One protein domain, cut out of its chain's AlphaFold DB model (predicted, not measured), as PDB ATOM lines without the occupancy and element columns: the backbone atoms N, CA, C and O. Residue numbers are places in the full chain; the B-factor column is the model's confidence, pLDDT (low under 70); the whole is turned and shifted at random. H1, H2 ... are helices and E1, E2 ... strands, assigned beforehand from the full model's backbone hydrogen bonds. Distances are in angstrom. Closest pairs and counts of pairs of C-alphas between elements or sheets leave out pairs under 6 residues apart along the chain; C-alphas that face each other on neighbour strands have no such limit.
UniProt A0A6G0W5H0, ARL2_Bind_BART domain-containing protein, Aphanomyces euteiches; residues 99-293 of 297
ATOM      1  N   ILE A  99     -26.351  10.954 -30.896       88.81
ATOM      2  CA  ILE A  99     -24.917  11.062 -31.112       88.81
ATOM      3  C   ILE A  99     -24.326   9.756 -30.604       88.81
ATOM      4  O   ILE A  99     -24.462   9.432 -29.423       88.81
ATOM      5  N   GLU A 100     -23.675   9.037 -31.503       92.31
ATOM      6  CA  GLU A 100     -22.956   7.808 -31.204       92.31
ATOM      7  C   GLU A 100     -21.457   8.062 -31.304       92.31
ATOM      8  O   GLU A 100     -20.995   8.820 -32.161       92.31
ATOM      9  N   TYR A 101     -20.703   7.478 -30.380       88.06
ATOM     10  CA  TYR A 101     -19.267   7.650 -30.316       88.06
ATOM     11  C   TYR A 101     -18.583   6.426 -29.720       88.06
ATOM     12  O   TYR A 101     -18.988   5.924 -28.669       88.06
ATOM     13  N   HIS A 102     -17.502   6.004 -30.368       90.56
ATOM     14  CA  HIS A 102     -16.671   4.894 -29.929       90.56
ATOM     15  C   HIS A 102     -15.211   5.324 -29.883       90.56
ATOM     16  O   HIS A 102     -14.689   5.933 -30.815       90.56
ATOM     17  N   LEU A 103     -14.538   4.996 -28.785       88.44
ATOM     18  CA  LEU A 103     -13.107   5.192 -28.622       88.44
ATOM     19  C   LEU A 103     -12.441   3.926 -28.133       88.44
ATOM     20  O   LEU A 103     -12.900   3.280 -27.195       88.44
ATOM     21  N   GLN A 104     -11.269   3.668 -28.696       93.25
ATOM     22  CA  GLN A 104     -10.340   2.678 -28.194       93.25
ATOM     23  C   GLN A 104      -8.972   3.319 -27.996       93.25
ATOM     24  O   GLN A 104      -8.458   4.016 -28.872       93.25
ATOM     25  N   PHE A 105      -8.373   3.103 -26.830       91.31
ATOM     26  CA  PHE A 105      -7.026   3.573 -26.551       91.31
ATOM     27  C   PHE A 105      -6.366   2.801 -25.416       91.31
ATOM     28  O   PHE A 105      -7.028   2.185 -24.589       91.31
ATOM     29  N   THR A 106      -5.041   2.872 -25.343       92.19
ATOM     30  CA  THR A 106      -4.269   2.283 -24.252       92.19
ATOM     31  C   THR A 106      -3.847   3.319 -23.216       92.19
ATOM     32  O   THR A 106      -3.680   4.508 -23.512       92.19
ATOM     33  N   ILE A 107      -3.667   2.848 -21.983       91.31
ATOM     34  CA  ILE A 107      -3.110   3.599 -20.859       91.31
ATOM     35  C   ILE A 107      -2.025   2.754 -20.201       91.31
ATOM     36  O   ILE A 107      -2.246   1.593 -19.866       91.31
ATOM     37  N   PHE A 108      -0.857   3.354 -19.973       92.12
ATOM     38  CA  PHE A 108       0.282   2.713 -19.313       92.12
ATOM     39  C   PHE A 108       0.142   2.730 -17.781       92.12
ATOM     40  O   PHE A 108       0.941   3.357 -17.080       92.12
ATOM     41  N   ALA A 109      -0.905   2.079 -17.275       90.69
ATOM     42  CA  ALA A 109      -1.173   1.870 -15.858       90.69
ATOM     43  C   ALA A 109      -1.958   0.563 -15.646       90.69
ATOM     44  O   ALA A 109      -2.504   0.004 -16.600       90.69
ATOM     45  N   ASN A 110      -2.013   0.091 -14.398       93.69
ATOM     46  CA  ASN A 110      -2.807  -1.068 -13.991       93.69
ATOM     47  C   ASN A 110      -4.315  -0.820 -14.189       93.69
ATOM     48  O   ASN A 110      -4.819   0.238 -13.808       93.69
ATOM     49  N   PHE A 111      -5.031  -1.803 -14.734       93.69
ATOM     50  CA  PHE A 111      -6.429  -1.637 -15.147       93.69
ATOM     51  C   PHE A 111      -7.393  -1.349 -13.997       93.69
ATOM     52  O   PHE A 111      -8.315  -0.557 -14.186       93.69
ATOM     53  N   GLU A 112      -7.151  -1.876 -12.793       93.25
ATOM     54  CA  GLU A 112      -7.967  -1.532 -11.628       93.25
ATOM     55  C   GLU A 112      -7.804  -0.060 -11.253       93.25
ATOM     56  O   GLU A 112      -8.778   0.608 -10.916       93.25
ATOM     57  N   ASN A 113      -6.579   0.470 -11.315       93.06
ATOM     58  CA  ASN A 113      -6.317   1.877 -11.004       93.06
ATOM     59  C   ASN A 113      -6.922   2.802 -12.061       93.06
ATOM     60  O   ASN A 113      -7.474   3.850 -11.722       93.06
ATOM     61  N   VAL A 114      -6.866   2.403 -13.333       94.19
ATOM     62  CA  VAL A 114      -7.514   3.131 -14.428       94.19
ATOM     63  C   VAL A 114      -9.034   3.151 -14.235       94.19
ATOM     64  O   VAL A 114      -9.635   4.224 -14.275       94.19
ATOM     65  N   ALA A 115      -9.650   1.999 -13.955       93.62
ATOM     66  CA  ALA A 115     -11.087   1.900 -13.703       93.62
ATOM     67  C   ALA A 115     -11.514   2.710 -12.468       93.62
ATOM     68  O   ALA A 115     -12.489   3.458 -12.534       93.62
ATOM     69  N   LYS A 116     -10.748   2.637 -11.368       90.94
ATOM     70  CA  LYS A 116     -10.955   3.460 -10.162       90.94
ATOM     71  C   LYS A 116     -10.918   4.944 -10.490       90.94
ATOM     72  O   LYS A 116     -11.807   5.674 -10.076       90.94
ATOM     73  N   THR A 117      -9.923   5.384 -11.259       90.81
ATOM     74  CA  THR A 117      -9.804   6.789 -11.679       90.81
ATOM     75  C   THR A 117     -11.040   7.227 -12.457       90.81
ATOM     76  O   THR A 117     -11.594   8.280 -12.167       90.81
ATOM     77  N   TRP A 118     -11.520   6.404 -13.394       91.25
ATOM     78  CA  TRP A 118     -12.735   6.714 -14.151       91.25
ATOM     79  C   TRP A 118     -13.984   6.760 -13.262       91.25
ATOM     80  O   TRP A 118     -14.831   7.639 -13.413       91.25
ATOM     81  N   TRP A 119     -14.108   5.822 -12.320       91.00
ATOM     82  CA  TRP A 119     -15.209   5.795 -11.358       91.00
ATOM     83  C   TRP A 119     -15.199   7.023 -10.441       91.00
ATOM     84  O   TRP A 119     -16.244   7.613 -10.192       91.00
ATOM     85  N   PHE A 120     -14.025   7.456  -9.981       87.44
ATOM     86  CA  PHE A 120     -13.906   8.685  -9.204       87.44
ATOM     87  C   PHE A 120     -14.171   9.925 -10.050       87.44
ATOM     88  O   PHE A 120     -14.905  10.779  -9.585       87.44
ATOM     89  N   ASP A 121     -13.706   9.996 -11.297       84.19
ATOM     90  CA  ASP A 121     -14.002  11.117 -12.203       84.19
ATOM     91  C   ASP A 121     -15.513  11.301 -12.441       84.19
ATOM     92  O   ASP A 121     -15.986  12.417 -12.647       84.19
ATOM     93  N   LEU A 122     -16.293  10.214 -12.407       81.69
ATOM     94  CA  LEU A 122     -17.754  10.285 -12.450       81.69
ATOM     95  C   LEU A 122     -18.330  10.993 -11.210       81.69
ATOM     96  O   LEU A 122     -19.314  11.733 -11.309       81.69
ATOM     97  N   LEU A 123     -17.738  10.734 -10.048       81.50
ATOM     98  CA  LEU A 123     -18.212  11.169  -8.736       81.50
ATOM     99  C   LEU A 123     -17.613  12.498  -8.276       81.50
ATOM    100  O   LEU A 123     -18.212  13.181  -7.447       81.50
ATOM    101  N   GLU A 124     -16.439  12.859  -8.776       76.50
ATOM    102  CA  GLU A 124     -15.695  14.021  -8.325       76.50
ATOM    103  C   GLU A 124     -16.317  15.292  -8.903       76.50
ATOM    104  O   GLU A 124     -16.534  15.435 -10.109       76.50
ATOM    105  N   ALA A 125     -16.613  16.242  -8.017       61.19
ATOM    106  CA  ALA A 125     -17.070  17.554  -8.429       61.19
ATOM    107  C   ALA A 125     -15.913  18.292  -9.114       61.19
ATOM    108  O   ALA A 125     -14.913  18.640  -8.487       61.19
ATOM    109  N   SER A 126     -16.059  18.570 -10.406       70.12
ATOM    110  CA  SER A 126     -15.205  19.542 -11.081       70.12
ATOM    111  C   SER A 126     -15.783  20.949 -10.884       70.12
ATOM    112  O   SER A 126     -16.976  21.093 -10.611       70.12
ATOM    113  N   PRO A 127     -15.010  22.028 -11.104       71.12
ATOM    114  CA  PRO A 127     -15.561  23.387 -11.092       71.12
ATOM    115  C   PRO A 127     -16.746  23.589 -12.059       71.12
ATOM    116  O   PRO A 127     -17.529  24.531 -11.919       71.12
ATOM    117  N   LEU A 128     -16.866  22.717 -13.065       78.75
ATOM    118  CA  LEU A 128     -17.899  22.773 -14.093       78.75
ATOM    119  C   LEU A 128     -19.073  21.832 -13.834       78.75
ATOM    120  O   LEU A 128     -20.154  22.107 -14.337       78.75
ATOM    121  N   VAL A 129     -18.876  20.745 -13.086       84.31
ATOM    122  CA  VAL A 129     -19.882  19.697 -12.886       84.31
ATOM    123  C   VAL A 129     -19.885  19.271 -11.431       84.31
ATOM    124  O   VAL A 129     -18.874  18.785 -10.931       84.31
ATOM    125  N   VAL A 130     -21.033  19.414 -10.778       87.44
ATOM    126  CA  VAL A 130     -21.263  18.926  -9.418       87.44
ATOM    127  C   VAL A 130     -21.968  17.581  -9.507       87.44
ATOM    128  O   VAL A 130     -23.095  17.508  -9.992       87.44
ATOM    129  N   SER A 131     -21.310  16.525  -9.034       90.81
ATOM    130  CA  SER A 131     -21.889  15.184  -8.931       90.81
ATOM    131  C   SER A 131     -22.418  14.940  -7.515       90.81
ATOM    132  O   SER A 131     -21.722  15.184  -6.532       90.81
ATOM    133  N   THR A 132     -23.646  14.438  -7.403       91.38
ATOM    134  CA  THR A 132     -24.296  14.079  -6.136       91.38
ATOM    135  C   THR A 132     -24.879  12.678  -6.241       91.38
ATOM    136  O   THR A 132     -25.755  12.433  -7.068       91.38
ATOM    137  N   VAL A 133     -24.420  11.755  -5.394       92.88
ATOM    138  CA  VAL A 133     -25.036  10.426  -5.271       92.88
ATOM    139  C   VAL A 133     -26.376  10.584  -4.555       92.88
ATOM    140  O   VAL A 133     -26.428  11.021  -3.407       92.88
ATOM    141  N   LEU A 134     -27.454  10.265  -5.263       93.19
ATOM    142  CA  LEU A 134     -28.833  10.362  -4.793       93.19
ATOM    143  C   LEU A 134     -29.280   9.094  -4.062       93.19
ATOM    144  O   LEU A 134     -30.078   9.182  -3.131       93.19
ATOM    145  N   ASP A 135     -28.797   7.935  -4.512       92.62
ATOM    146  CA  ASP A 135     -29.115   6.628  -3.934       92.62
ATOM    147  C   ASP A 135     -28.059   5.574  -4.313       92.62
ATOM    148  O   ASP A 135     -27.279   5.773  -5.250       92.62
ATOM    149  N   ALA A 136     -28.062   4.438  -3.617       90.88
ATOM    150  CA  ALA A 136     -27.246   3.267  -3.928       90.88
ATOM    151  C   ALA A 136     -28.120   2.004  -3.948       90.88
ATOM    152  O   ALA A 136     -28.859   1.723  -3.007       90.88
ATOM    153  N   ILE A 137     -28.029   1.235  -5.032       85.62
ATOM    154  CA  ILE A 137     -28.794   0.006  -5.247       85.62
ATOM    155  C   ILE A 137     -27.822  -1.167  -5.122       85.62
ATOM    156  O   ILE A 137     -27.119  -1.528  -6.068       85.62
ATOM    157  N   GLY A 138     -27.774  -1.751  -3.926       86.88
ATOM    158  CA  GLY A 138     -26.778  -2.765  -3.590       86.88
ATOM    159  C   GLY A 138     -25.361  -2.185  -3.563       86.88
ATOM    160  O   GLY A 138     -25.163  -1.018  -3.235       86.88
ATOM    161  N   GLU A 139     -24.375  -3.012  -3.905       83.25
ATOM    162  CA  GLU A 139     -22.954  -2.658  -3.792       83.25
ATOM    163  C   GLU A 139     -22.323  -2.170  -5.094       83.25
ATOM    164  O   GLU A 139     -21.138  -1.865  -5.110       83.25
ATOM    165  N   HIS A 140     -23.053  -2.144  -6.210       83.62
ATOM    166  CA  HIS A 140     -22.431  -1.976  -7.532       83.62
ATOM    167  C   HIS A 140     -23.121  -0.950  -8.417       83.62
ATOM    168  O   HIS A 140     -22.581  -0.602  -9.465       83.62
ATOM    169  N   ILE A 141     -24.298  -0.469  -8.015       91.19
ATOM    170  CA  ILE A 141     -25.086   0.483  -8.787       91.19
ATOM    171  C   ILE A 141     -25.367   1.702  -7.920       91.19
ATOM    172  O   ILE A 141     -25.856   1.588  -6.798       91.19
ATOM    173  N   ILE A 142     -25.094   2.881  -8.462       93.12
ATOM    174  CA  ILE A 142     -25.418   4.162  -7.841       93.12
ATOM    175  C   ILE A 142     -26.387   4.936  -8.724       93.12
ATOM    176  O   ILE A 142     -26.314   4.882  -9.954       93.12
ATOM    177  N   TYR A 143     -27.271   5.693  -8.087       93.50
ATOM    178  CA  TYR A 143     -28.052   6.721  -8.748       93.50
ATOM    179  C   TYR A 143     -27.400   8.077  -8.488       93.50
ATOM    180  O   TYR A 143     -27.255   8.481  -7.337       93.50
ATOM    181  N   VAL A 144     -26.973   8.774  -9.539       93.44
ATOM    182  CA  VAL A 144     -26.210  10.026  -9.444       93.44
ATOM    183  C   VAL A 144     -26.882  11.146 -10.240       93.44
ATOM    184  O   VAL A 144     -27.363  10.929 -11.353       93.44
ATOM    185  N   SER A 145     -26.893  12.350  -9.670       93.00
ATOM    186  CA  SER A 145     -27.171  13.604 -10.375       93.00
ATOM    187  C   SER A 145     -25.862  14.308 -10.696       93.00
ATOM    188  O   SER A 145     -24.991  14.398  -9.835       93.00
ATOM    189  N   GLN A 146     -25.724  14.821 -11.911       91.75
ATOM    190  CA  GLN A 146     -24.603  15.652 -12.328       91.75
ATOM    191  C   GLN A 146     -25.143  16.970 -12.872       91.75
ATOM    192  O   GLN A 146     -25.843  16.979 -13.882       91.75
ATOM    193  N   GLU A 147     -24.809  18.080 -12.230       89.88
ATOM    194  CA  GLU A 147     -25.286  19.411 -12.606       89.88
ATOM    195  C   GLU A 147     -24.138  20.244 -13.154       89.88
ATOM    196  O   GLU A 147     -23.105  20.407 -12.500       89.88
ATOM    197  N   HIS A 148     -24.303  20.787 -14.359       86.44
ATOM    198  CA  HIS A 148     -23.294  21.655 -14.945       86.44
ATOM    199  C   HIS A 148     -23.467  23.094 -14.433       86.44
ATOM    200  O   HIS A 148     -24.491  23.732 -14.654       86.44
ATOM    201  N   SER A 149     -22.449  23.662 -13.790       77.19
ATOM    202  CA  SER A 149     -22.564  24.945 -13.074       77.19
ATOM    203  C   SER A 149     -22.866  26.145 -13.983       77.19
ATOM    204  O   SER A 149     -23.453  27.133 -13.549       77.19
ATOM    205  N   SER A 150     -22.476  26.073 -15.259       77.94
ATOM    206  CA  SER A 150     -22.613  27.181 -16.224       77.94
ATOM    207  C   SER A 150     -23.499  26.887 -17.437       77.94
ATOM    208  O   SER A 150     -23.623  27.718 -18.337       77.94
ATOM    209  N   LEU A 151     -24.091  25.699 -17.499       75.62
ATOM    210  CA  LEU A 151     -25.032  25.301 -18.543       75.62
ATOM    211  C   LEU A 151     -26.227  24.765 -17.774       75.62
ATOM    212  O   LEU A 151     -26.005  23.919 -16.926       75.62
ATOM    213  N   LYS A 152     -27.450  25.255 -18.007       82.00
ATOM    214  CA  LYS A 152     -28.668  24.726 -17.358       82.00
ATOM    215  C   LYS A 152     -28.941  23.291 -17.834       82.00
ATOM    216  O   LYS A 152     -29.850  23.019 -18.618       82.00
ATOM    217  N   TYR A 153     -28.061  22.395 -17.441       86.88
ATOM    218  CA  TYR A 153     -27.876  21.076 -17.979       86.88
ATOM    219  C   TYR A 153     -27.587  20.151 -16.815       86.88
ATOM    220  O   TYR A 153     -26.610  20.335 -16.082       86.88
ATOM    221  N   THR A 154     -28.439  19.151 -16.688       91.38
ATOM    222  CA  THR A 154     -28.359  18.148 -15.637       91.38
ATOM    223  C   THR A 154     -28.295  16.780 -16.282       91.38
ATOM    224  O   THR A 154     -28.831  16.545 -17.363       91.38
ATOM    225  N   ARG A 155     -27.666  15.832 -15.610       91.06
ATOM    226  CA  ARG A 155     -27.700  14.431 -15.989       91.06
ATOM    227  C   ARG A 155     -28.061  13.614 -14.769       91.06
ATOM    228  O   ARG A 155     -27.299  13.556 -13.813       91.06
ATOM    229  N   LEU A 156     -29.216  12.972 -14.827       94.31
ATOM    230  CA  LEU A 156     -29.586  11.918 -13.893       94.31
ATOM    231  C   LEU A 156     -29.122  10.600 -14.497       94.31
ATOM    232  O   LEU A 156     -29.336  10.367 -15.686       94.31
ATOM    233  N   CYS A 157     -28.442   9.759 -13.728       94.25
ATOM    234  CA  CYS A 157     -27.795   8.577 -14.275       94.25
ATOM    235  C   CYS A 157     -27.766   7.428 -13.273       94.25
ATOM    236  O   CYS A 157     -27.345   7.611 -12.135       94.25
ATOM    237  N   LEU A 158     -28.128   6.226 -13.719       94.19
ATOM    238  CA  LEU A 158     -27.732   4.993 -13.038       94.19
ATOM    239  C   LEU A 158     -26.347   4.603 -13.533       94.19
ATOM    240  O   LEU A 158     -26.165   4.458 -14.741       94.19
ATOM    241  N   ALA A 159     -25.380   4.461 -12.635       93.75
ATOM    242  CA  ALA A 159     -24.038   4.005 -12.966       93.75
ATOM    243  C   ALA A 159     -23.751   2.680 -12.265       93.75
ATOM    244  O   ALA A 159     -23.933   2.578 -11.056       93.75
ATOM    245  N   GLY A 160     -23.322   1.683 -13.033       92.88
ATOM    246  CA  GLY A 160     -22.959   0.359 -12.551       92.88
ATOM    247  C   GLY A 160     -21.478   0.073 -12.771       92.88
ATOM    248  O   GLY A 160     -20.902   0.547 -13.751       92.88
ATOM    249  N   ILE A 161     -20.871  -0.723 -11.897       92.19
ATOM    250  CA  ILE A 161     -19.526  -1.277 -12.087       92.19
ATOM    251  C   ILE A 161     -19.561  -2.796 -11.917       92.19
ATOM    252  O   ILE A 161     -20.165  -3.306 -10.981       92.19
ATOM    253  N   VAL A 162     -18.932  -3.522 -12.839       91.50
ATOM    254  CA  VAL A 162     -18.860  -4.988 -12.830       91.50
ATOM    255  C   VAL A 162     -17.431  -5.419 -13.130       91.50
ATOM    256  O   VAL A 162     -16.808  -4.890 -14.051       91.50
ATOM    257  N   MET A 163     -16.921  -6.385 -12.368       89.25
ATOM    258  CA  MET A 163     -15.641  -7.043 -12.618       89.25
ATOM    259  C   MET A 163     -15.903  -8.445 -13.180       89.25
ATOM    260  O   MET A 163     -16.631  -9.225 -12.578       89.25
ATOM    261  N   ASP A 164     -15.348  -8.734 -14.355       86.88
ATOM    262  CA  ASP A 164     -15.329 -10.061 -14.974       86.88
ATOM    263  C   ASP A 164     -13.936 -10.653 -14.716       86.88
ATOM    264  O   ASP A 164     -12.968 -10.305 -15.403       86.88
ATOM    265  N   GLU A 165     -13.835 -11.471 -13.664       83.31
ATOM    266  CA  GLU A 165     -12.573 -12.074 -13.214       83.31
ATOM    267  C   GLU A 165     -12.005 -13.054 -14.247       83.31
ATOM    268  O   GLU A 165     -10.796 -13.098 -14.442       83.31
ATOM    269  N   GLU A 166     -12.853 -13.792 -14.971       80.44
ATOM    270  CA  GLU A 166     -12.393 -14.763 -15.973       80.44
ATOM    271  C   GLU A 166     -11.707 -14.093 -17.171       80.44
ATOM    272  O   GLU A 166     -10.872 -14.704 -17.841       80.44
ATOM    273  N   LYS A 167     -12.078 -12.845 -17.474       78.81
ATOM    274  CA  LYS A 167     -11.576 -12.109 -18.643       78.81
ATOM    275  C   LYS A 167     -10.619 -10.973 -18.303       78.81
ATOM    276  O   LYS A 167     -10.265 -10.229 -19.224       78.81
ATOM    277  N   ASP A 168     -10.256 -10.812 -17.031       91.56
ATOM    278  CA  ASP A 168      -9.461  -9.700 -16.501       91.56
ATOM    279  C   ASP A 168      -9.967  -8.328 -16.987       91.56
ATOM    280  O   ASP A 168      -9.240  -7.511 -17.574       91.56
ATOM    281  N   ARG A 169     -11.273  -8.087 -16.805       93.88
ATOM    282  CA  ARG A 169     -11.950  -6.868 -17.276       93.88
ATOM    283  C   ARG A 169     -12.793  -6.223 -16.191       93.88
ATOM    284  O   ARG A 169     -13.502  -6.891 -15.451       93.88
ATOM    285  N   ILE A 170     -12.799  -4.894 -16.175       95.81
ATOM    286  CA  ILE A 170     -13.771  -4.095 -15.424       95.81
ATOM    287  C   ILE A 170     -14.629  -3.331 -16.424       95.81
ATOM    288  O   ILE A 170     -14.104  -2.694 -17.336       95.81
ATOM    289  N   THR A 171     -15.943  -3.375 -16.247       95.69
ATOM    290  CA  THR A 171     -16.899  -2.617 -17.053       95.69
ATOM    291  C   THR A 171     -17.644  -1.632 -16.171       95.69
ATOM    292  O   THR A 171     -18.233  -2.018 -15.165       95.69
ATOM    293  N   ILE A 172     -17.648  -0.361 -16.564       95.50
ATOM    294  CA  ILE A 172     -18.495   0.670 -15.963       95.50
ATOM    295  C   ILE A 172     -19.592   1.003 -16.964       95.50
ATOM    296  O   ILE A 172     -19.290   1.416 -18.081       95.50
ATOM    297  N   THR A 173     -20.854   0.845 -16.579       95.06
ATOM    298  CA  THR A 173     -22.019   1.181 -17.405       95.06
ATOM    299  C   THR A 173     -22.741   2.389 -16.835       95.06
ATOM    300  O   THR A 173     -22.721   2.641 -15.632       95.06
ATOM    301  N   GLN A 174     -23.375   3.171 -17.699       94.31
ATOM    302  CA  GLN A 174     -24.152   4.330 -17.300       94.31
ATOM    303  C   GLN A 174     -25.383   4.478 -18.183       94.31
ATOM    304  O   GLN A 174     -25.275   4.474 -19.407       94.31
ATOM    305  N   THR A 175     -26.536   4.674 -17.554       95.31
ATOM    306  CA  THR A 175     -27.812   4.923 -18.226       95.31
ATOM    307  C   THR A 175     -28.365   6.266 -17.777       95.31
ATOM    308  O   THR A 175     -28.713   6.439 -16.610       95.31
ATOM    309  N   GLY A 176     -28.437   7.219 -18.703       93.69
ATOM    310  CA  GLY A 176     -29.003   8.541 -18.467       93.69
ATOM    311  C   GLY A 176     -30.532   8.507 -18.433       93.69
ATOM    312  O   GLY A 176     -31.173   7.972 -19.340       93.69
ATOM    313  N   ILE A 177     -31.115   9.115 -17.405       93.31
ATOM    314  CA  ILE A 177     -32.552   9.170 -17.155       93.31
ATOM    315  C   ILE A 177     -33.104  10.493 -17.687       93.31
ATOM    316  O   ILE A 177     -32.804  11.572 -17.180       93.31
ATOM    317  N   ALA A 178     -33.955  10.394 -18.705       93.56
ATOM    318  CA  ALA A 178     -34.566  11.552 -19.355       93.56
ATOM    319  C   ALA A 178     -35.576  12.281 -18.450       93.56
ATOM    320  O   ALA A 178     -35.673  13.504 -18.473       93.56
ATOM    321  N   THR A 179     -36.346  11.520 -17.669       91.75
ATOM    322  CA  THR A 179     -37.461  12.005 -16.845       91.75
ATOM    323  C   THR A 179     -37.513  11.215 -15.544       91.75
ATOM    324  O   THR A 179     -37.473   9.988 -15.602       91.75
ATOM    325  N   ASP A 180     -37.670  11.897 -14.414       93.06
ATOM    326  CA  ASP A 180     -37.860  11.287 -13.096       93.06
ATOM    327  C   ASP A 180     -38.872  12.134 -12.313       93.06
ATOM    328  O   ASP A 180     -38.660  13.334 -12.135       93.06
ATOM    329  N   ASP A 181     -39.971  11.528 -11.862       92.19
ATOM    330  CA  ASP A 181     -41.037  12.225 -11.129       92.19
ATOM    331  C   ASP A 181     -40.565  12.738  -9.759       92.19
ATOM    332  O   ASP A 181     -41.081  13.736  -9.254       92.19
ATOM    333  N   ARG A 182     -39.554  12.091  -9.161       90.06
ATOM    334  CA  ARG A 182     -38.924  12.535  -7.909       90.06
ATOM    335  C   ARG A 182     -38.039  13.761  -8.125       90.06
ATOM    336  O   ARG A 182     -37.874  14.562  -7.207       90.06
ATOM    337  N   PHE A 183     -37.495  13.915  -9.330       92.12
ATOM    338  CA  PHE A 183     -36.623  15.018  -9.720       92.12
ATOM    339  C   PHE A 183     -37.167  15.680 -10.993       92.12
ATOM    340  O   PHE A 183     -36.598  15.500 -12.074       92.12
ATOM    341  N   PRO A 184     -38.271  16.443 -10.906       93.06
ATOM    342  CA  PRO A 184     -38.869  17.089 -12.070       93.06
ATOM    343  C   PRO A 184     -37.934  18.143 -12.676       93.06
ATOM    344  O   PRO A 184     -37.014  18.634 -12.013       93.06
ATOM    345  N   PHE A 185     -38.173  18.492 -13.943       92.31
ATOM    346  CA  PHE A 185     -37.408  19.535 -14.627       92.31
ATOM    347  C   PHE A 185     -37.528  20.887 -13.915       92.31
ATOM    348  O   PHE A 185     -38.626  21.323 -13.563       92.31
ATOM    349  N   GLN A 186     -36.401  21.575 -13.780       90.56
ATOM    350  CA  GLN A 186     -36.310  22.974 -13.383       90.56
ATOM    351  C   GLN A 186     -36.450  23.897 -14.601       90.56
ATOM    352  O   GLN A 186     -36.275  23.490 -15.753       90.56
ATOM    353  N   ASP A 187     -36.757  25.174 -14.365       87.94
ATOM    354  CA  ASP A 187     -36.996  26.119 -15.457       87.94
ATOM    355  C   ASP A 187     -35.737  26.392 -16.307       87.94
ATOM    356  O   ASP A 187     -34.692  26.874 -15.841       87.94
ATOM    357  N   GLY A 188     -35.862  26.099 -17.602       86.00
ATOM    358  CA  GLY A 188     -34.774  26.161 -18.574       86.00
ATOM    359  C   GLY A 188     -33.741  25.037 -18.449       86.00
ATOM    360  O   GLY A 188     -32.704  25.131 -19.101       86.00
ATOM    361  N   GLU A 189     -33.992  24.014 -17.628       91.19
ATOM    362  CA  GLU A 189     -33.162  22.812 -17.553       91.19
ATOM    363  C   GLU A 189     -33.308  21.973 -18.825       91.19
ATOM    364  O   GLU A 189     -34.400  21.792 -19.370       91.19
ATOM    365  N   SER A 190     -32.192  21.409 -19.262       92.94
ATOM    366  CA  SER A 190     -32.156  20.308 -20.217       92.94
ATOM    367  C   SER A 190     -31.410  19.122 -19.619       92.94
ATOM    368  O   SER A 190     -30.511  19.299 -18.799       92.94
ATOM    369  N   ARG A 191     -31.775  17.909 -20.030       93.88
ATOM    370  CA  ARG A 191     -31.149  16.668 -19.583       93.88
ATOM    371  C   ARG A 191     -30.628  15.862 -20.745       93.88
ATOM    372  O   ARG A 191     -31.329  15.693 -21.741       93.88
ATOM    373  N   SER A 192     -29.420  15.334 -20.596       91.00
ATOM    374  CA  SER A 192     -28.988  14.226 -21.442       91.00
ATOM    375  C   SER A 192     -29.558  12.911 -20.951       91.00
ATOM    376  O   SER A 192     -29.818  12.696 -19.768       91.00
ATOM    377  N   ASN A 193     -29.712  12.010 -21.903       93.56
ATOM    378  CA  ASN A 193     -30.107  10.633 -21.713       93.56
ATOM    379  C   ASN A 193     -29.377   9.766 -22.744       93.56
ATOM    380  O   ASN A 193     -28.764  10.268 -23.690       93.56
ATOM    381  N   GLY A 194     -29.455   8.455 -22.551       93.06
ATOM    382  CA  GLY A 194     -28.759   7.490 -23.389       93.06
ATOM    383  C   GLY A 194     -27.942   6.515 -22.563       93.06
ATOM    384  O   GLY A 194     -28.165   6.368 -21.360       93.06
ATOM    385  N   PHE A 195     -26.999   5.851 -23.213       93.50
ATOM    386  CA  PHE A 195     -26.234   4.756 -22.639       93.50
ATOM    387  C   PHE A 195     -24.755   4.959 -22.915       93.50
ATOM    388  O   PHE A 195     -24.367   5.390 -23.996       93.50
ATOM    389  N   GLN A 196     -23.916   4.620 -21.949       93.75
ATOM    390  CA  GLN A 196     -22.501   4.425 -22.211       93.75
ATOM    391  C   GLN A 196     -21.953   3.275 -21.402       93.75
ATOM    392  O   GLN A 196     -22.454   2.954 -20.323       93.75
ATOM    393  N   TRP A 197     -20.888   2.687 -21.916       95.00
ATOM    394  CA  TRP A 197     -20.093   1.732 -21.179       95.00
ATOM    395  C   TRP A 197     -18.622   1.925 -21.496       95.00
ATOM    396  O   TRP A 197     -18.240   2.285 -22.611       95.00
ATOM    397  N   VAL A 198     -17.798   1.684 -20.485       95.56
ATOM    398  CA  VAL A 198     -16.348   1.689 -20.607       95.56
ATOM    399  C   VAL A 198     -15.821   0.366 -20.106       95.56
ATOM    400  O   VAL A 198     -16.120  -0.032 -18.982       95.56
ATOM    401  N   VAL A 199     -15.044  -0.307 -20.944       96.50
ATOM    402  CA  VAL A 199     -14.372  -1.563 -20.627       96.50
ATOM    403  C   VAL A 199     -12.891  -1.280 -20.439       96.50
ATOM    404  O   VAL A 199     -12.226  -0.783 -21.349       96.50
ATOM    405  N   PHE A 200     -12.379  -1.635 -19.269       97.19
ATOM    406  CA  PHE A 200     -10.966  -1.624 -18.919       97.19
ATOM    407  C   PHE A 200     -10.478  -3.062 -18.941       97.19
ATOM    408  O   PHE A 200     -10.868  -3.862 -18.096       97.19
ATOM    409  N   GLN A 201      -9.655  -3.396 -19.923       96.31
ATOM    410  CA  GLN A 201      -9.102  -4.729 -20.084       96.31
ATOM    411  C   GLN A 201      -7.629  -4.733 -19.688       96.31
ATOM    412  O   GLN A 201      -6.850  -3.900 -20.166       96.31
ATOM    413  N   HIS A 202      -7.247  -5.689 -18.844       95.62
ATOM    414  CA  HIS A 202      -5.846  -5.980 -18.570       95.62
ATOM    415  C   HIS A 202      -5.152  -6.478 -19.844       95.62
ATOM    416  O   HIS A 202      -5.662  -7.337 -20.563       95.62
ATOM    417  N   VAL A 203      -3.998  -5.886 -20.149       93.31
ATOM    418  CA  VAL A 203      -3.091  -6.364 -21.205       93.31
ATOM    419  C   VAL A 203      -1.784  -6.830 -20.574       93.31
ATOM    420  O   VAL A 203      -1.260  -7.884 -20.916       93.31
ATOM    421  N   THR A 204      -1.254  -6.025 -19.650       93.19
ATOM    422  CA  THR A 204      -0.182  -6.388 -18.713       93.19
ATOM    423  C   THR A 204      -0.424  -5.651 -17.394       93.19
ATOM    424  O   THR A 204      -1.259  -4.746 -17.334       93.19
ATOM    425  N   ASP A 205       0.364  -5.933 -16.356       91.00
ATOM    426  CA  ASP A 205       0.226  -5.285 -15.039       91.00
ATOM    427  C   ASP A 205       0.287  -3.752 -15.079       91.00
ATOM    428  O   ASP A 205      -0.260  -3.087 -14.201       91.00
ATOM    429  N   ASN A 206       0.926  -3.190 -16.109       92.69
ATOM    430  CA  ASN A 206       1.107  -1.752 -16.306       92.69
ATOM    431  C   ASN A 206       0.553  -1.257 -17.650       92.69
ATOM    432  O   ASN A 206       0.940  -0.181 -18.110       92.69
ATOM    433  N   LEU A 207      -0.312  -2.035 -18.304       92.25
ATOM    434  CA  LEU A 207      -0.938  -1.654 -19.563       92.25
ATOM    435  C   LEU A 207      -2.408  -2.060 -19.566       92.25
ATOM    436  O   LEU A 207      -2.744  -3.238 -19.460       92.25
ATOM    437  N   THR A 208      -3.264  -1.069 -19.771       95.06
ATOM    438  CA  THR A 208      -4.713  -1.223 -19.857       95.06
ATOM    439  C   THR A 208      -5.189  -0.826 -21.239       95.06
ATOM    440  O   THR A 208      -4.813   0.236 -21.743       95.06
ATOM    441  N   LEU A 209      -6.052  -1.644 -21.833       95.31
ATOM    442  CA  LEU A 209      -6.832  -1.271 -23.003       95.31
ATOM    443  C   LEU A 209      -8.189  -0.735 -22.545       95.31
ATOM    444  O   LEU A 209      -8.910  -1.404 -21.810       95.31
ATOM    445  N   VAL A 210      -8.524   0.476 -22.976       95.50
ATOM    446  CA  VAL A 210      -9.786   1.153 -22.681       95.50
ATOM    447  C   VAL A 210     -10.630   1.173 -23.945       95.50
ATOM    448  O   VAL A 210     -10.174   1.652 -24.985       95.50
ATOM    449  N   ARG A 211     -11.865   0.683 -23.842       94.50
ATOM    450  CA  ARG A 211     -12.895   0.821 -24.875       94.50
ATOM    451  C   ARG A 211     -14.066   1.579 -24.301       94.50
ATOM    452  O   ARG A 211     -14.604   1.168 -23.280       94.50
ATOM    453  N   TRP A 212     -14.458   2.660 -24.945       94.06
ATOM    454  CA  TRP A 212     -15.566   3.493 -24.523       94.06
ATOM    455  C   TRP A 212     -16.571   3.593 -25.657       94.06
ATOM    456  O   TRP A 212     -16.224   4.035 -26.747       94.06
ATOM    457  N   SER A 213     -17.805   3.199 -25.377       93.31
ATOM    458  CA  SER A 213     -18.941   3.388 -26.270       93.31
ATOM    459  C   SER A 213     -19.960   4.291 -25.598       93.31
ATOM    460  O   SER A 213     -20.256   4.133 -24.411       93.31
ATOM    461  N   LEU A 214     -20.501   5.227 -26.363       91.88
ATOM    462  CA  LEU A 214     -21.453   6.232 -25.919       91.88
ATOM    463  C   LEU A 214     -22.534   6.395 -26.983       91.88
ATOM    464  O   LEU A 214     -22.236   6.678 -28.136       91.88
ATOM    465  N   LEU A 215     -23.789   6.310 -26.561       92.25
ATOM    466  CA  LEU A 215     -24.960   6.688 -27.333       92.25
ATOM    467  C   LEU A 215     -25.755   7.701 -26.512       92.25
ATOM    468  O   LEU A 215     -26.435   7.331 -25.559       92.25
ATOM    469  N   ASN A 216     -25.682   8.975 -26.880       91.44
ATOM    470  CA  ASN A 216     -26.514  10.023 -26.296       91.44
ATOM    471  C   ASN A 216     -27.688  10.308 -27.223       91.44
ATOM    472  O   ASN A 216     -27.477  10.648 -28.386       91.44
ATOM    473  N   PHE A 217     -28.920  10.234 -26.726       92.12
ATOM    474  CA  PHE A 217     -30.057  10.708 -27.515       92.12
ATOM    475  C   PHE A 217     -30.124  12.236 -27.501       92.12
ATOM    476  O   PHE A 217     -29.375  12.916 -26.792       92.12
ATOM    477  N   CYS A 218     -31.030  12.785 -28.311       91.88
ATOM    478  CA  CYS A 218     -31.372  14.198 -28.251       91.88
ATOM    479  C   CYS A 218     -31.680  14.594 -26.796       91.88
ATOM    480  O   CYS A 218     -32.593  14.005 -26.205       91.88
ATOM    481  N   PRO A 219     -30.964  15.576 -26.215       92.44
ATOM    482  CA  PRO A 219     -31.295  16.061 -24.890       92.44
ATOM    483  C   PRO A 219     -32.745  16.534 -24.838       92.44
ATOM    484  O   PRO A 219     -33.286  17.041 -25.823       92.44
ATOM    485  N   VAL A 220     -33.365  16.393 -23.676       93.38
ATOM    486  CA  VAL A 220     -34.774  16.727 -23.462       93.38
ATOM    487  C   VAL A 220     -34.917  17.814 -22.407       93.38
ATOM    488  O   VAL A 220     -34.113  17.912 -21.484       93.38
ATOM    489  N   ASN A 221     -35.948  18.637 -22.525       92.81
ATOM    490  CA  ASN A 221     -36.395  19.563 -21.489       92.81
ATOM    491  C   ASN A 221     -37.876  19.298 -21.159       92.81
ATOM    492  O   ASN A 221     -38.491  18.377 -21.703       92.81
ATOM    493  N   ALA A 222     -38.479  20.134 -20.309       91.12
ATOM    494  CA  ALA A 222     -39.896  20.020 -19.943       91.12
ATOM    495  C   ALA A 222     -40.878  20.076 -21.138       91.12
ATOM    496  O   ALA A 222     -42.026  19.660 -21.004       91.12
ATOM    497  N   LYS A 223     -40.450  20.595 -22.296       89.94
ATOM    498  CA  LYS A 223     -41.237  20.701 -23.536       89.94
ATOM    499  C   LYS A 223     -40.959  19.561 -24.526       89.94
ATOM    500  O   LYS A 223     -41.657  19.470 -25.530       89.94
ATOM    501  N   GLY A 224     -39.975  18.700 -24.255       90.19
ATOM    502  CA  GLY A 224     -39.574  17.592 -25.123       90.19
ATOM    503  C   GLY A 224     -38.126  17.696 -25.623       90.19
ATOM    504  O   GLY A 224     -37.304  18.370 -24.999       90.19
ATOM    505  N   PRO A 225     -37.782  16.988 -26.714       91.50
ATOM    506  CA  PRO A 225     -36.449  17.029 -27.314       91.50
ATOM    507  C   PRO A 225     -36.042  18.441 -27.740       91.50
ATOM    508  O   PRO A 225     -36.870  19.213 -28.225       91.50
ATOM    509  N   LEU A 226     -34.759  18.773 -27.593       90.88
ATOM    510  CA  LEU A 226     -34.228  20.057 -28.041       90.88
ATOM    511  C   LEU A 226     -34.218  20.162 -29.571       90.88
ATOM    512  O   LEU A 226     -33.795  19.251 -30.284       90.88
ATOM    513  N   SER A 227     -34.592  21.330 -30.082       89.25
ATOM    514  CA  SER A 227     -34.362  21.688 -31.484       89.25
ATOM    515  C   SER A 227     -32.864  21.793 -31.796       89.25
ATOM    516  O   SER A 227     -32.031  22.011 -30.910       89.25
ATOM    517  N   LEU A 228     -32.496  21.726 -33.081       88.38
ATOM    518  CA  LEU A 228     -31.106  21.899 -33.520       88.38
ATOM    519  C   LEU A 228     -30.475  23.208 -33.010       88.38
ATOM    520  O   LEU A 228     -29.323  23.220 -32.577       88.38
ATOM    521  N   SER A 229     -31.227  24.311 -33.020       87.50
ATOM    522  CA  SER A 229     -30.747  25.610 -32.534       87.50
ATOM    523  C   SER A 229     -30.552  25.638 -31.016       87.50
ATOM    524  O   SER A 229     -29.618  26.274 -30.528       87.50
ATOM    525  N   GLU A 230     -31.408  24.951 -30.257       89.00
ATOM    526  CA  GLU A 230     -31.242  24.803 -28.808       89.00
ATOM    527  C   GLU A 230     -30.046  23.914 -28.469       89.00
ATOM    528  O   GLU A 230     -29.247  24.291 -27.613       89.00
ATOM    529  N   MET A 231     -29.857  22.798 -29.181       89.62
ATOM    530  CA  MET A 231     -28.669  21.950 -29.035       89.62
ATOM    531  C   MET A 231     -27.383  22.732 -29.316       89.62
ATOM    532  O   MET A 231     -26.453  22.697 -28.510       89.62
ATOM    533  N   ALA A 232     -27.342  23.492 -30.413       90.00
ATOM    534  CA  ALA A 232     -26.188  24.318 -30.755       90.00
ATOM    535  C   ALA A 232     -25.885  25.364 -29.670       90.00
ATOM    536  O   ALA A 232     -24.726  25.589 -29.328       90.00
ATOM    537  N   ARG A 233     -26.922  25.976 -29.083       88.06
ATOM    538  CA  ARG A 233     -26.773  26.921 -27.967       88.06
ATOM    539  C   ARG A 233     -26.220  26.237 -26.718       88.06
ATOM    540  O   ARG A 233     -25.309  26.777 -26.094       88.06
ATOM    541  N   ASN A 234     -26.728  25.052 -26.380       85.44
ATOM    542  CA  ASN A 234     -26.260  24.271 -25.235       85.44
ATOM    543  C   ASN A 234     -24.789  23.871 -25.368       85.44
ATOM    544  O   ASN A 234     -24.039  23.949 -24.399       85.44
ATOM    545  N   LEU A 235     -24.362  23.522 -26.580       86.38
ATOM    546  CA  LEU A 235     -22.971  23.202 -26.900       86.38
ATOM    547  C   LEU A 235     -22.098  24.447 -27.135       86.38
ATOM    548  O   LEU A 235     -20.927  24.319 -27.482       86.38
ATOM    549  N   ARG A 236     -22.651  25.656 -26.948       88.69
ATOM    550  CA  ARG A 236     -21.982  26.947 -27.186       88.69
ATOM    551  C   ARG A 236     -21.382  27.064 -28.595       88.69
ATOM    552  O   ARG A 236     -20.371  27.735 -28.797       88.69
ATOM    553  N   CYS A 237     -22.018  26.441 -29.584       90.44
ATOM    554  CA  CYS A 237     -21.641  26.579 -30.981       90.44
ATOM    555  C   CYS A 237     -21.828  28.036 -31.431       90.44
ATOM    556  O   CYS A 237     -22.850  28.664 -31.147       90.44
ATOM    557  N   ALA A 238     -20.873  28.566 -32.196       89.25
ATOM    558  CA  ALA A 238     -20.948  29.912 -32.765       89.25
ATOM    559  C   ALA A 238     -21.924  29.967 -33.961       89.25
ATOM    560  O   ALA A 238     -21.505  30.047 -35.121       89.25
ATOM    561  N   VAL A 239     -23.228  29.880 -33.683       88.94
ATOM    562  CA  VAL A 239     -24.304  29.952 -34.687       88.94
ATOM    563  C   VAL A 239     -24.646  31.407 -35.011       88.94
ATOM    564  O   VAL A 239     -24.798  32.237 -34.116       88.94
ATOM    565  N   ARG A 240     -24.774  31.720 -36.300       88.62
ATOM    566  CA  ARG A 240     -25.197  33.022 -36.832       88.62
ATOM    567  C   ARG A 240     -26.651  32.942 -37.318       88.62
ATOM    568  O   ARG A 240     -27.074  31.866 -37.734       88.62
ATOM    569  N   PRO A 241     -27.401  34.062 -37.348       82.06
ATOM    570  CA  PRO A 241     -28.810  34.068 -37.769       82.06
ATOM    571  C   PRO A 241     -29.083  33.467 -39.156       82.06
ATOM    572  O   PRO A 241     -30.161  32.933 -39.377       82.06
ATOM    573  N   ASN A 242     -28.104  33.532 -40.065       87.00
ATOM    574  CA  ASN A 242     -28.231  33.074 -41.452       87.00
ATOM    575  C   ASN A 242     -27.479  31.759 -41.727       87.00
ATOM    576  O   ASN A 242     -27.243  31.429 -42.889       87.00
ATOM    577  N   ASP A 243     -27.030  31.043 -40.693       87.44
ATOM    578  CA  ASP A 243     -26.396  29.742 -40.906       87.44
ATOM    579  C   ASP A 243     -27.413  28.747 -41.476       87.44
ATOM    580  O   ASP A 243     -28.533  28.626 -40.974       87.44
ATOM    581  N   SER A 244     -27.001  27.993 -42.498       88.75
ATOM    582  CA  SER A 244     -27.804  26.872 -42.978       88.75
ATOM    583  C   SER A 244     -27.863  25.764 -41.926       88.75
ATOM    584  O   SER A 244     -27.004  25.653 -41.043       88.75
ATOM    585  N   LYS A 245     -28.855  24.886 -42.057       86.25
ATOM    586  CA  LYS A 245     -29.004  23.693 -41.221       86.25
ATOM    587  C   LYS A 245     -27.730  22.839 -41.205       86.25
ATOM    588  O   LYS A 245     -27.290  22.408 -40.144       86.25
ATOM    589  N   GLU A 246     -27.118  22.637 -42.366       87.31
ATOM    590  CA  GLU A 246     -25.887  21.863 -42.555       87.31
ATOM    591  C   GLU A 246     -24.712  22.524 -41.832       87.31
ATOM    592  O   GLU A 246     -23.914  21.845 -41.187       87.31
ATOM    593  N   SER A 247     -24.636  23.859 -41.868       89.94
ATOM    594  CA  SER A 247     -23.621  24.609 -41.129       89.94
ATOM    595  C   SER A 247     -23.774  24.433 -39.617       89.94
ATOM    596  O   SER A 247     -22.783  24.223 -38.917       89.94
ATOM    597  N   ILE A 248     -25.008  24.463 -39.100       90.75
ATOM    598  CA  ILE A 248     -25.273  24.247 -37.670       90.75
ATOM    599  C   ILE A 248     -24.926  22.810 -37.266       90.75
ATOM    600  O   ILE A 248     -24.255  22.616 -36.252       90.75
ATOM    601  N   LEU A 249     -25.324  21.813 -38.065       89.69
ATOM    602  CA  LEU A 249     -24.983  20.404 -37.832       89.69
ATOM    603  C   LEU A 249     -23.467  20.192 -37.781       89.69
ATOM    604  O   LEU A 249     -22.974  19.581 -36.836       89.69
ATOM    605  N   MET A 250     -22.726  20.761 -38.733       88.56
ATOM    606  CA  MET A 250     -21.265  20.686 -38.751       88.56
ATOM    607  C   MET A 250     -20.646  21.327 -37.499       88.56
ATOM    608  O   MET A 250     -19.741  20.765 -36.891       88.56
ATOM    609  N   LYS A 251     -21.154  22.483 -37.055       92.94
ATOM    610  CA  LYS A 251     -20.669  23.140 -35.828       92.94
ATOM    611  C   LYS A 251     -20.946  22.321 -34.572       92.94
ATOM    612  O   LYS A 251     -20.110  22.312 -33.670       92.94
ATOM    613  N   ILE A 252     -22.099  21.654 -34.502       91.38
ATOM    614  CA  ILE A 252     -22.414  20.730 -33.409       91.38
ATOM    615  C   ILE A 252     -21.462  19.538 -33.441       91.38
ATOM    616  O   ILE A 252     -20.881  19.216 -32.411       91.38
ATOM    617  N   HIS A 253     -21.257  18.928 -34.608       88.94
ATOM    618  CA  HIS A 253     -20.336  17.808 -34.775       88.94
ATOM    619  C   HIS A 253     -18.918  18.164 -34.297       88.94
ATOM    620  O   HIS A 253     -18.395  17.493 -33.412       88.94
ATOM    621  N   ILE A 254     -18.363  19.295 -34.753       89.50
ATOM    622  CA  ILE A 254     -17.045  19.790 -34.313       89.50
ATOM    623  C   ILE A 254     -17.000  20.011 -32.792       89.50
ATOM    624  O   ILE A 254     -16.017  19.664 -32.138       89.50
ATOM    625  N   ALA A 255     -18.051  20.599 -32.209       90.06
ATOM    626  CA  ALA A 255     -18.107  20.847 -30.769       90.06
ATOM    627  C   ALA A 255     -18.134  19.541 -29.957       90.06
ATOM    628  O   ALA A 255     -17.452  19.436 -28.938       90.06
ATOM    629  N   VAL A 256     -18.894  18.547 -30.421       87.69
ATOM    630  CA  VAL A 256     -19.000  17.223 -29.798       87.69
ATOM    631  C   VAL A 256     -17.671  16.480 -29.881       87.69
ATOM    632  O   VAL A 256     -17.166  16.033 -28.851       87.69
ATOM    633  N   GLU A 257     -17.059  16.404 -31.064       85.69
ATOM    634  CA  GLU A 257     -15.752  15.765 -31.235       85.69
ATOM    635  C   GLU A 257     -14.674  16.432 -30.375       85.69
ATOM    636  O   GLU A 257     -13.917  15.749 -29.684       85.69
ATOM    637  N   GLY A 258     -14.641  17.768 -30.349       85.75
ATOM    638  CA  GLY A 258     -13.705  18.523 -29.520       85.75
ATOM    639  C   GLY A 258     -13.885  18.252 -28.025       85.75
ATOM    640  O   GLY A 258     -12.902  18.081 -27.301       85.75
ATOM    641  N   ALA A 259     -15.129  18.170 -27.542       82.88
ATOM    642  CA  ALA A 259     -15.415  17.855 -26.144       82.88
ATOM    643  C   ALA A 259     -14.959  16.435 -25.765       82.88
ATOM    644  O   ALA A 259     -14.322  16.247 -24.726       82.88
ATOM    645  N   LEU A 260     -15.236  15.446 -26.619       80.25
ATOM    646  CA  LEU A 260     -14.901  14.042 -26.372       80.25
ATOM    647  C   LEU A 260     -13.391  13.779 -26.477       80.25
ATOM    648  O   LEU A 260     -12.825  13.079 -25.633       80.25
ATOM    649  N   GLY A 261     -12.715  14.409 -27.443       78.12
ATOM    650  CA  GLY A 261     -11.256  14.365 -27.565       78.12
ATOM    651  C   GLY A 261     -10.552  14.944 -26.335       78.12
ATOM    652  O   GLY A 261      -9.644  14.319 -25.785       78.12
ATOM    653  N   ASN A 262     -11.032  16.086 -25.835       82.38
ATOM    654  CA  ASN A 262     -10.510  16.690 -24.609       82.38
ATOM    655  C   ASN A 262     -10.709  15.788 -23.385       82.38
ATOM    656  O   ASN A 262      -9.804  15.690 -22.556       82.38
ATOM    657  N   LEU A 263     -11.857  15.109 -23.263       79.56
ATOM    658  CA  LEU A 263     -12.104  14.196 -22.145       79.56
ATOM    659  C   LEU A 263     -11.103  13.034 -22.137       79.56
ATOM    660  O   LEU A 263     -10.531  12.730 -21.090       79.56
ATOM    661  N   ARG A 264     -10.836  12.434 -23.305       81.00
ATOM    662  CA  ARG A 264      -9.826  11.375 -23.461       81.00
ATOM    663  C   ARG A 264      -8.452  11.840 -22.982       81.00
ATOM    664  O   ARG A 264      -7.786  11.131 -22.228       81.00
ATOM    665  N   ASP A 265      -8.014  13.016 -23.422       83.44
ATOM    666  CA  ASP A 265      -6.667  13.506 -23.119       83.44
ATOM    667  C   ASP A 265      -6.530  13.927 -21.649       83.44
ATOM    668  O   ASP A 265      -5.520  13.627 -21.010       83.44
ATOM    669  N   GLN A 266      -7.580  14.509 -21.064       82.75
ATOM    670  CA  GLN A 266      -7.643  14.773 -19.626       82.75
ATOM    671  C   GLN A 266      -7.598  13.481 -18.803       82.75
ATOM    672  O   GLN A 266      -6.853  13.409 -17.824       82.75
ATOM    673  N   PHE A 267      -8.352  12.456 -19.206       83.94
ATOM    674  CA  PHE A 267      -8.360  11.166 -18.520       83.94
ATOM    675  C   PHE A 267      -6.986  10.487 -18.575       83.94
ATOM    676  O   PHE A 267      -6.472  10.032 -17.552       83.94
ATOM    677  N   ARG A 268      -6.333  10.495 -19.746       81.94
ATOM    678  CA  ARG A 268      -4.949  10.016 -19.899       81.94
ATOM    679  C   ARG A 268      -3.985  10.755 -18.978       81.94
ATOM    680  O   ARG A 268      -3.164  10.116 -18.323       81.94
ATOM    681  N   HIS A 269      -4.093  12.081 -18.905       84.38
ATOM    682  CA  HIS A 269      -3.242  12.898 -18.041       84.38
ATOM    683  C   HIS A 269      -3.438  12.567 -16.558       84.38
ATOM    684  O   HIS A 269      -2.457  12.415 -15.831       84.38
ATOM    685  N   ARG A 270      -4.688  12.385 -16.110       81.38
ATOM    686  CA  ARG A 270      -4.997  11.967 -14.732       81.38
ATOM    687  C   ARG A 270      -4.441  10.580 -14.424       81.38
ATOM    688  O   ARG A 270      -3.736  10.430 -13.430       81.38
ATOM    689  N   CYS A 271      -4.640   9.606 -15.312       81.81
ATOM    690  CA  CYS A 271      -4.058   8.269 -15.166       81.81
ATOM    691  C   CYS A 271      -2.518   8.300 -15.127       81.81
ATOM    692  O   CYS A 271      -1.901   7.546 -14.379       81.81
ATOM    693  N   GLY A 272      -1.886   9.196 -15.891       73.94
ATOM    694  CA  GLY A 272      -0.434   9.379 -15.896       73.94
ATOM    695  C   GLY A 272       0.136   9.907 -14.574       73.94
ATOM    696  O   GLY A 272       1.272   9.577 -14.232       73.94
ATOM    697  N   ARG A 273      -0.642  10.672 -13.794       65.31
ATOM    698  CA  ARG A 273      -0.215  11.193 -12.481       65.31
ATOM    699  C   ARG A 273      -0.092  10.107 -11.408       65.31
ATOM    700  O   ARG A 273       0.775  10.226 -10.548       65.31
ATOM    701  N   PHE A 274      -0.849   9.013 -11.509       54.81
ATOM    702  CA  PHE A 274      -0.712   7.858 -10.606       54.81
ATOM    703  C   PHE A 274       0.641   7.149 -10.717       54.81
ATOM    704  O   PHE A 274       1.017   6.391  -9.829       54.81
ATOM    705  N   ARG A 275       1.401   7.403 -11.789       51.53
ATOM    706  CA  ARG A 275       2.766   6.890 -11.930       51.53
ATOM    707  C   ARG A 275       3.762   7.590 -10.999       51.53
ATOM    708  O   ARG A 275       4.870   7.088 -10.847       51.53
ATOM    709  N   LEU A 276       3.398   8.746 -10.433       41.50
ATOM    710  CA  LEU A 276       4.311   9.609  -9.683       41.50
ATOM    711  C   LEU A 276       3.962   9.723  -8.196       41.50
ATOM    712  O   LEU A 276       4.884   9.855  -7.399       41.50
ATOM    713  N   GLU A 277       2.689   9.610  -7.802       35.16
ATOM    714  CA  GLU A 277       2.292   9.642  -6.388       35.16
ATOM    715  C   GLU A 277       1.091   8.711  -6.124       35.16
ATOM    716  O   GLU A 277       0.113   8.749  -6.878       35.16
ATOM    717  N   PRO A 278       1.123   7.868  -5.071       36.91
ATOM    718  CA  PRO A 278      -0.069   7.158  -4.627       36.91
ATOM    719  C   PRO A 278      -1.115   8.173  -4.131       36.91
ATOM    720  O   PRO A 278      -0.742   9.179  -3.520       36.91
ATOM    721  N   PRO A 279      -2.418   7.939  -4.362       42.16
ATOM    722  CA  PRO A 279      -3.460   8.870  -3.948       42.16
ATOM    723  C   PRO A 279      -3.444   9.023  -2.423       42.16
ATOM    724  O   PRO A 279      -3.734   8.085  -1.680       42.16
ATOM    725  N   SER A 280      -3.094  10.219  -1.947       41.31
ATOM    726  CA  SER A 280      -3.233  10.587  -0.542       41.31
ATOM    727  C   SER A 280      -4.721  10.704  -0.217       41.31
ATOM    728  O   SER A 280      -5.404  11.585  -0.723       41.31
ATOM    729  N   THR A 281      -5.222   9.747   0.571       42.25
ATOM    730  CA  THR A 281      -6.505   9.741   1.301       42.25
ATOM    731  C   THR A 281      -7.522  10.805   0.861       42.25
ATOM    732  O   THR A 281      -7.778  11.767   1.588       42.25
ATOM    733  N   MET A 282      -8.133  10.632  -0.314       38.44
ATOM    734  CA  MET A 282      -9.394  11.308  -0.621       38.44
ATOM    735  C   MET A 282     -10.468  10.701   0.282       38.44
ATOM    736  O   MET A 282     -10.565   9.479   0.391       38.44
ATOM    737  N   GLY A 283     -11.221  11.560   0.973       35.81
ATOM    738  CA  GLY A 283     -12.190  11.188   2.001       35.81
ATOM    739  C   GLY A 283     -13.119  10.065   1.552       35.81
ATOM    740  O   GLY A 283     -14.040  10.274   0.765       35.81
ATOM    741  N   SER A 284     -12.870   8.871   2.083       35.50
ATOM    742  CA  SER A 284     -13.694   7.698   1.880       35.50
ATOM    743  C   SER A 284     -15.050   7.907   2.547       35.50
ATOM    744  O   SER A 284     -15.182   7.979   3.770       35.50
ATOM    745  N   ARG A 285     -16.098   7.960   1.731       38.94
ATOM    746  CA  ARG A 285     -17.407   7.451   2.135       38.94
ATOM    747  C   ARG A 285     -17.768   6.294   1.204       38.94
ATOM    748  O   ARG A 285     -18.221   6.494   0.089       38.94
ATOM    749  N   ASN A 286     -17.491   5.096   1.724       39.91
ATOM    750  CA  ASN A 286     -18.147   3.806   1.484       39.91
ATOM    751  C   ASN A 286     -18.234   3.240   0.057       39.91
ATOM    752  O   ASN A 286     -19.259   2.674  -0.304       39.91
ATOM    753  N   PHE A 287     -17.151   3.279  -0.720       43.47
ATOM    754  CA  PHE A 287     -17.010   2.351  -1.849       43.47
ATOM    755  C   PHE A 287     -15.561   1.864  -1.965       43.47
ATOM    756  O   PHE A 287     -14.697   2.574  -2.477       43.47
ATOM    757  N   SER A 288     -15.272   0.678  -1.419       48.41
ATOM    758  CA  SER A 288     -13.978   0.004  -1.589       48.41
ATOM    759  C   SER A 288     -14.077  -0.984  -2.745       48.41
ATOM    760  O   SER A 288     -15.006  -1.787  -2.795       48.41
ATOM    761  N   MET A 289     -13.099  -0.974  -3.649       45.25
ATOM    762  CA  MET A 289     -12.987  -1.987  -4.706       45.25
ATOM    763  C   MET A 289     -12.616  -3.373  -4.162       45.25
ATOM    764  O   MET A 289     -12.736  -4.349  -4.890       45.25
ATOM    765  N   GLU A 290     -12.200  -3.487  -2.895       48.06
ATOM    766  CA  GLU A 290     -12.034  -4.797  -2.248       48.06
ATOM    767  C   GLU A 290     -13.371  -5.543  -2.145       48.06
ATOM    768  O   GLU A 290     -13.391  -6.760  -2.290       48.06
ATOM    769  N   SER A 291     -14.488  -4.819  -2.019       48.16
ATOM    770  CA  SER A 291     -15.844  -5.395  -2.004       48.16
ATOM    771  C   SER A 291     -16.227  -6.054  -3.342       48.16
ATOM    772  O   SER A 291     -17.066  -6.943  -3.367       48.16
ATOM    773  N   LEU A 292     -15.582  -5.677  -4.458       41.22
ATOM    774  CA  LEU A 292     -15.839  -6.275  -5.779       41.22
ATOM    775  C   LEU A 292     -15.168  -7.646  -5.970       41.22
ATOM    776  O   LEU A 292     -15.586  -8.391  -6.847       41.22
ATOM    777  N   ARG A 293     -14.158  -7.999  -5.159       43.72
ATOM    778  CA  ARG A 293     -13.393  -9.261  -5.275       43.72
ATOM    779  C   ARG A 293     -14.048 -10.460  -4.572       43.72
ATOM    780  O   ARG A 293     -13.408 -11.492  -4.389       43.72
TER     781      ARG A 293
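What this domain is: This is residues 99 to 293 of the 297 residues of the protein "ARL2_Bind_BART domain-containing protein" of Aphanomyces euteiches (UniProt A0A6G0W5H0). A twisted sheet of seven strands curls round helix H1, and the long helix H3 runs along its E1 edge on the same face, leaving the other face of the sheet without a named helix. H3 makes contact with the sheet through residues 253 to 272, while the short helix H2 packs on residues 248 to 252 of H3, off the sheet; residues 276 to 285 stick out as a free loop before the small helix H4, which grazes the sheet. The printed part has 195 residues with four named helices and seven named strands, in the order E1 H1 E2 E3 E4 E5 E6 E7 H2 H3 H4; the class is mixed, helices and strands. The sheet has the order E1, E7, E6, E5, E4, E3, E2 and is antiparallel throughout. The whole is compact, with a radius of gyration of the C-alphas of 18.0 A, yet elongated in outline, spanning 54 by 35 by 31 A.

Where its parts are: Find C-alpha 99 at (-24.917, 11.062, -31.112); from there E1 runs 25.2 A through residues 99 to 107. H1 follows at residues 111 to 123, 18.5 A long. Next come E2, residues 129 to 137, which bends by 51 degrees at residue 134, and E3, residues 141 to 148, 22.1 A long. Look at C-alpha 153, at (-27.876, 21.076, -17.979), for the start of E4, which spans residues 153 to 164 and 33.7 A. E5 is residues 169 to 177, 26.1 A; E6 is residues 194 to 204, 32.1 A; E7 is residues 207 to 217, 32.6 A. After H2, residues 228 to 234, comes H3, residues 245 to 273, 42.6 A long. H4, residues 289 to 293, ends at C-alpha 293, at (-13.393, -9.261, -5.275).

How they stand to each other: Begin with the sheet, whose edge strands are E1 and E2. E2 to E7 form a meander, each strand the antiparallel neighbour of the one before. Look for N 101 and O 214, 2.8 A apart, between E1 and E7, and for N 199 and O 211, 2.8 A, between E7 and E6. E6 and E5 form a hairpin, with N 172 and O 198 within hydrogen-bond range at 2.9 A. Between E5 and E4 find N 160 and O 173, 2.8 A; between E4 and E3, N 144 and O 157, 2.9 A; between E3 and E2, N 132 and O 145, 2.8 A. H1 and H3 are on one face of this sheet, two layers in all. The closest C-alphas of H1 and E7 are those of Phe 111 and Thr 208, 5.0 A apart; of H1 and E2, those of Leu 123 and Ser 131, 5.4 A. H3 has a height over the sheet of 10.1 A and runs along the strands, at 21 degrees to E1 on the local plane. With residues 267 to 271 H3 touches H1, at a steep tilt of 56 degrees, opposite ways; the closest C-alphas are those of Val 114 and Cys 271, 6.2 A. H2, not on the sheet, touches H3 at a shallow tilt of 34 degrees, only just short of steep, the same way; C-alphas 232 and 252 come closest, at 5.8 A. H4 only grazes the sheet; its closest C-alphas with E4 are those of Leu 292 and Met 163, 6.9 A. In H1, H2 and H3 every O i to N i+4 pair is within hydrogen-bond range; in H4 0 of 1 is, beside 2 of 2 O i to N i+3 pairs.

The domain as a whole: The two C-alphas farthest apart are those of Asn 242 and Arg 293, 57.6 A. The printed part has no cut. The links from E5 to E6, 16 residues, and from H3 to H4, 15 residues, are long. The mean pLDDT of the printed part is 84.3; look for values under 70 at residue 125 and residues 273 to 293.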